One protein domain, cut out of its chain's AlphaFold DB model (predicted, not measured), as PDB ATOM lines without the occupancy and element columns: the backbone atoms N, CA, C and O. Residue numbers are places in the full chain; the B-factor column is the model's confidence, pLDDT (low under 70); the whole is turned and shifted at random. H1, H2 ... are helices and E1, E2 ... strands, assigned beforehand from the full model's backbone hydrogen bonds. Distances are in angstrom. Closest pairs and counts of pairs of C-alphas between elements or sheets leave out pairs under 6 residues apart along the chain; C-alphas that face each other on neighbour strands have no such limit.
ATOM      1  N   HIS A   2      -4.225  41.150 -42.698       26.44
ATOM      2  CA  HIS A   2      -4.658  41.950 -43.849       26.44
ATOM      3  C   HIS A   2      -5.999  42.597 -43.469       26.44
ATOM      4  O   HIS A   2      -6.829  41.997 -42.792       26.44
ATOM      5  N   VAL A   3      -6.139  43.867 -43.829       35.91
ATOM      6  CA  VAL A   3      -7.185  44.806 -43.408       35.91
ATOM      7  C   VAL A   3      -8.524  44.435 -44.066       35.91
ATOM      8  O   VAL A   3      -8.782  44.857 -45.186       35.91
ATOM      9  N   VAL A   4      -9.365  43.616 -43.413       34.09
ATOM     10  CA  VAL A   4     -10.691  43.190 -43.933       34.09
ATOM     11  C   VAL A   4     -11.697  42.912 -42.798       34.09
ATOM     12  O   VAL A   4     -12.295  41.846 -42.734       34.09
ATOM     13  N   ILE A   5     -11.907  43.847 -41.871       51.00
ATOM     14  CA  ILE A   5     -12.955  43.676 -40.838       51.00
ATOM     15  C   ILE A   5     -14.164  44.584 -41.086       51.00
ATOM     16  O   ILE A   5     -15.300  44.141 -40.955       51.00
ATOM     17  N   CYS A   6     -13.969  45.788 -41.630       55.94
ATOM     18  CA  CYS A   6     -15.093  46.672 -41.951       55.94
ATOM     19  C   CYS A   6     -15.899  46.195 -43.185       55.94
ATOM     20  O   CYS A   6     -17.123  46.265 -43.181       55.94
ATOM     21  N   LEU A   7     -15.254  45.661 -44.237       55.31
ATOM     22  CA  LEU A   7     -15.966  45.205 -45.451       55.31
ATOM     23  C   LEU A   7     -16.728  43.886 -45.250       55.31
ATOM     24  O   LEU A   7     -17.841  43.745 -45.749       55.31
ATOM     25  N   TYR A   8     -16.138  42.938 -44.513       65.94
ATOM     26  CA  TYR A   8     -16.771  41.650 -44.218       65.94
ATOM     27  C   TYR A   8     -18.079  41.839 -43.440       65.94
ATOM     28  O   TYR A   8     -19.076  41.184 -43.731       65.94
ATOM     29  N   LEU A   9     -18.100  42.785 -42.496       70.38
ATOM     30  CA  LEU A   9     -19.293  43.101 -41.712       70.38
ATOM     31  C   LEU A   9     -20.336  43.887 -42.514       70.38
ATOM     32  O   LEU A   9     -21.526  43.660 -42.323       70.38
ATOM     33  N   LYS A  10     -19.916  44.747 -43.453       72.50
ATOM     34  CA  LYS A  10     -20.837  45.560 -44.271       72.50
ATOM     35  C   LYS A  10     -21.805  44.746 -45.124       72.50
ATOM     36  O   LYS A  10     -22.935  45.177 -45.305       72.50
ATOM     37  N   ASN A  11     -21.368  43.598 -45.638       77.81
ATOM     38  CA  ASN A  11     -22.168  42.757 -46.537       77.81
ATOM     39  C   ASN A  11     -22.715  41.500 -45.848       77.81
ATOM     40  O   ASN A  11     -23.142  40.564 -46.522       77.81
ATOM     41  N   ASN A  12     -22.661  41.436 -44.516       82.56
ATOM     42  CA  ASN A  12     -23.099  40.260 -43.784       82.56
ATOM     43  C   ASN A  12     -24.633  40.277 -43.618       82.56
ATOM     44  O   ASN A  12     -25.146  41.163 -42.937       82.56
ATOM     45  N   PRO A  13     -25.370  39.291 -44.166       84.06
ATOM     46  CA  PRO A  13     -26.835  39.276 -44.129       84.06
ATOM     47  C   PRO A  13     -27.425  39.077 -42.723       84.06
ATOM     48  O   PRO A  13     -28.627  39.239 -42.535       84.06
ATOM     49  N   ASN A  14     -26.610  38.716 -41.727       86.94
ATOM     50  CA  ASN A  14     -27.077  38.499 -40.355       86.94
ATOM     51  C   ASN A  14     -27.311  39.805 -39.573       86.94
ATOM     52  O   ASN A  14     -27.992  39.777 -38.537       86.94
ATOM     53  N   TYR A  15     -26.761  40.921 -40.060       87.12
ATOM     54  CA  TYR A  15     -26.805  42.232 -39.416       87.12
ATOM     55  C   TYR A  15     -27.492  43.252 -40.320       87.12
ATOM     56  O   TYR A  15     -27.218  43.320 -41.517       87.12
ATOM     57  N   ASN A  16     -28.330  44.098 -39.729       88.75
ATOM     58  CA  ASN A  16     -28.834  45.277 -40.416       88.75
ATOM     59  C   ASN A  16     -27.840  46.420 -40.209       88.75
ATOM     60  O   ASN A  16     -27.658  46.907 -39.093       88.75
ATOM     61  N   LEU A  17     -27.170  46.831 -41.286       88.88
ATOM     62  CA  LEU A  17     -26.231  47.949 -41.265       88.88
ATOM     63  C   LEU A  17     -26.986  49.273 -41.400       88.88
ATOM     64  O   LEU A  17     -27.507  49.586 -42.469       88.88
ATOM     65  N   PHE A  18     -26.990  50.080 -40.341       89.00
ATOM     66  CA  PHE A  18     -27.608  51.409 -40.369       89.00
ATOM     67  C   PHE A  18     -26.652  52.482 -40.884       89.00
ATOM     68  O   PHE A  18     -27.055  53.381 -41.620       89.00
ATOM     69  N   TYR A  19     -25.378  52.402 -40.496       89.69
ATOM     70  CA  TYR A  19     -24.382  53.397 -40.866       89.69
ATOM     71  C   TYR A  19     -22.960  52.841 -40.775       89.69
ATOM     72  O   TYR A  19     -22.666  51.928 -40.002       89.69
ATOM     73  N   THR A  20     -22.051  53.426 -41.550       88.44
ATOM     74  CA  THR A  20     -20.616  53.154 -41.470       88.44
ATOM     75  C   THR A  20     -19.808  54.385 -41.863       88.44
ATOM     76  O   THR A  20     -20.165  55.104 -42.796       88.44
ATOM     77  N   ASP A  21     -18.688  54.606 -41.179       83.62
ATOM     78  CA  ASP A  21     -17.688  55.601 -41.558       83.62
ATOM     79  C   ASP A  21     -16.293  55.035 -41.347       83.62
ATOM     80  O   ASP A  21     -15.923  54.755 -40.213       83.62
ATOM     81  N   THR A  22     -15.527  54.908 -42.433       83.94
ATOM     82  CA  THR A  22     -14.123  54.469 -42.452       83.94
ATOM     83  C   THR A  22     -13.902  53.120 -41.747       83.94
ATOM     84  O   THR A  22     -13.963  52.070 -42.388       83.94
ATOM     85  N   ASP A  23     -13.693  53.145 -40.439       82.19
ATOM     86  CA  ASP A  23     -13.380  52.048 -39.525       82.19
ATOM     87  C   ASP A  23     -14.491  51.760 -38.495       82.19
ATOM     88  O   ASP A  23     -14.354  50.860 -37.674       82.19
ATOM     89  N   SER A  24     -15.623  52.465 -38.565       84.44
ATOM     90  CA  SER A  24     -16.772  52.296 -37.667       84.44
ATOM     91  C   SER A  24     -18.008  51.739 -38.380       84.44
ATOM     92  O   SER A  24     -18.247  51.998 -39.569       84.44
ATOM     93  N   ILE A  25     -18.819  50.982 -37.636       89.38
ATOM     94  CA  ILE A  25     -20.102  50.423 -38.077       89.38
ATOM     95  C   ILE A  25     -21.158  50.593 -36.982       89.38
ATOM     96  O   ILE A  25     -20.842  50.532 -35.797       89.38
ATOM     97  N   PHE A  26     -22.410  50.779 -37.393       89.94
ATOM     98  CA  PHE A  26     -23.580  50.829 -36.520       89.94
ATOM     99  C   PHE A  26     -24.581  49.788 -37.013       89.94
ATOM    100  O   PHE A  26     -25.023  49.849 -38.164       89.94
ATOM    101  N   ILE A  27     -24.894  48.822 -36.154       91.56
ATOM    102  CA  ILE A  27     -25.684  47.630 -36.474       91.56
ATOM    103  C   ILE A  27     -26.742  47.377 -35.396       91.56
ATOM    104  O   ILE A  27     -26.637  47.887 -34.283       91.56
ATOM    105  N   ASP A  28     -27.758  46.590 -35.735       90.31
ATOM    106  CA  ASP A  28     -28.907  46.272 -34.875       90.31
ATOM    107  C   ASP A  28     -28.628  45.235 -33.780       90.31
ATOM    108  O   ASP A  28     -29.409  45.106 -32.837       90.31
ATOM    109  N   LYS A  29     -27.539  44.475 -33.903       87.94
ATOM    110  CA  LYS A  29     -27.212  43.361 -33.006       87.94
ATOM    111  C   LYS A  29     -25.770  43.448 -32.513       87.94
ATOM    112  O   LYS A  29     -24.910  43.950 -33.236       87.94
ATOM    113  N   PRO A  30     -25.475  42.916 -31.316       86.56
ATOM    114  CA  PRO A  30     -24.106  42.831 -30.831       86.56
ATOM    115  C   PRO A  30     -23.259  41.941 -31.748       86.56
ATOM    116  O   PRO A  30     -23.714  40.902 -32.231       86.56
ATOM    117  N   LEU A  31     -22.011  42.350 -31.963       85.25
ATOM    118  CA  LEU A  31     -21.028  41.553 -32.690       85.25
ATOM    119  C   LEU A  31     -20.528  40.394 -31.805       85.25
ATOM    120  O   LEU A  31     -20.535  40.503 -30.576       85.25
ATOM    121  N   SER A  32     -20.091  39.284 -32.415       85.12
ATOM    122  CA  SER A  32     -19.478  38.178 -31.659       85.12
ATOM    123  C   SER A  32     -18.292  38.680 -30.837       85.12
ATOM    124  O   SER A  32     -17.486  39.470 -31.331       85.12
ATOM    125  N   LYS A  33     -18.158  38.179 -29.604       83.06
ATOM    126  CA  LYS A  33     -17.079  38.559 -28.680       83.06
ATOM    127  C   LYS A  33     -15.690  38.297 -29.262       83.06
ATOM    128  O   LYS A  33     -14.779  39.060 -28.986       83.06
ATOM    129  N   ASP A  34     -15.553  37.298 -30.129       85.00
ATOM    130  CA  ASP A  34     -14.278  36.955 -30.778       85.00
ATOM    131  C   ASP A  34     -13.772  38.048 -31.732       85.00
ATOM    132  O   ASP A  34     -12.611  38.049 -32.127       85.00
ATOM    133  N   LEU A  35     -14.653  38.968 -32.134       81.12
ATOM    134  CA  LEU A  35     -14.326  40.102 -32.995       81.12
ATOM    135  C   LEU A  35     -14.166  41.409 -32.207       81.12
ATOM    136  O   LEU A  35     -13.787  42.417 -32.808       81.12
ATOM    137  N   ILE A  36     -14.469  41.399 -30.901       84.69
ATOM    138  CA  ILE A  36     -14.397  42.564 -30.019       84.69
ATOM    139  C   ILE A  36     -13.285  42.358 -28.989       84.69
ATOM    140  O   ILE A  36     -13.499  41.715 -27.962       84.69
ATOM    141  N   THR A  37     -12.112  42.932 -29.239       82.19
ATOM    142  CA  THR A  37     -10.976  42.902 -28.306       82.19
ATOM    143  C   THR A  37     -10.193  44.215 -28.375       82.19
ATOM    144  O   THR A  37     -10.352  44.993 -29.316       82.19
ATOM    145  N   ASP A  38      -9.338  44.465 -27.381       83.00
ATOM    146  CA  ASP A  38      -8.416  45.613 -27.381       83.00
ATOM    147  C   ASP A  38      -7.148  45.360 -28.226       83.00
ATOM    148  O   ASP A  38      -6.274  46.225 -28.323       83.00
ATOM    149  N   ASP A  39      -7.039  44.185 -28.854       84.88
ATOM    150  CA  ASP A  39      -5.893  43.821 -29.678       84.88
ATOM    151  C   ASP A  39      -5.925  44.516 -31.043       84.88
ATOM    152  O   ASP A  39      -6.972  44.794 -31.640       84.88
ATOM    153  N   LEU A  40      -4.735  44.755 -31.592       82.12
ATOM    154  CA  LEU A  40      -4.596  45.429 -32.875       82.12
ATOM    155  C   LEU A  40      -5.282  44.641 -34.000       82.12
ATOM    156  O   LEU A  40      -4.942  43.493 -34.289       82.12
ATOM    157  N   GLY A  41      -6.184  45.320 -34.707       78.94
ATOM    158  CA  GLY A  41      -6.898  44.777 -35.857       78.94
ATOM    159  C   GLY A  41      -8.302  44.276 -35.540       78.94
ATOM    160  O   GLY A  41      -9.024  43.998 -36.488       78.94
ATOM    161  N   PHE A  42      -8.711  44.209 -34.272       83.56
ATOM    162  CA  PHE A  42     -10.080  43.869 -33.874       83.56
ATOM    163  C   PHE A  42     -10.971  45.110 -33.746       83.56
ATOM    164  O   PHE A  42     -10.502  46.248 -33.823       83.56
ATOM    165  N   MET A  43     -12.281  44.890 -33.605       84.38
ATOM    166  CA  MET A  43     -13.232  45.972 -33.353       84.38
ATOM    167  C   MET A  43     -13.272  46.292 -31.864       84.38
ATOM    168  O   MET A  43     -13.196  45.403 -31.023       84.38
ATOM    169  N   LYS A  44     -13.495  47.561 -31.535       85.62
ATOM    170  CA  LYS A  44     -13.770  47.995 -30.169       85.62
ATOM    171  C   LYS A  44     -15.234  48.399 -30.036       85.62
ATOM    172  O   LYS A  44     -15.770  49.087 -30.905       85.62
ATOM    173  N   LEU A  45     -15.883  47.985 -28.949       88.00
ATOM    174  CA  LEU A  45     -17.225  48.462 -28.623       88.00
ATOM    175  C   LEU A  45     -17.128  49.887 -28.066       88.00
ATOM    176  O   LEU A  45     -16.661  50.092 -26.949       88.00
ATOM    177  N   GLU A  46     -17.562  50.861 -28.860       86.94
ATOM    178  CA  GLU A  46     -17.515  52.280 -28.486       86.94
ATOM    179  C   GLU A  46     -18.798  52.742 -27.782       86.94
ATOM    180  O   GLU A  46     -18.736  53.355 -26.719       86.94
TER     181      GLU A  46
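This is residues 2 to 46 of the 113 residues of the protein "DNA polymerase" of Coniophora olivacea (UniProt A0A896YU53). There is little regular structure here: a small two-strand hairpin, E1 and E2, with the short helix H1 close beside it, and a long loop, residues 28 to 46, that folds back on itself. The printed part has 45 residues, with H1, E1 and E2 in that order, the strands antiparallel; it is mixed, with 14 residues in named elements. It is compact, with a radius of gyration of the C-alphas of 10.1 A and spans of 25 by 19 by 17 A.

Look first at the hairpin of E1, residues 17 to 21, and E2, residues 24 to 27, antiparallel at 171 degrees. N 24 and O 21 are within hydrogen-bond range at 2.8 A, N 18 and O 26 at 2.9 A. H1, residues 6 to 10, has its O i to N i+4 pair within range; its closest C-alphas to E2 are those of Cys 6 and Ser 24, 7.3 A apart.

Find C-alpha 17 at (-26.231, 47.949, -41.265); E1 runs 11.5 A from there. E2 runs 10.1 A to C-alpha 27 at (-25.684, 47.630, -36.474). H1 spans 6.3 A.

The C-alphas of His 2 and Asp 28 are farthest apart, 26.2 A. The printed part has no cut, and no link is long. Residues 2 to 8 have pLDDT under 70.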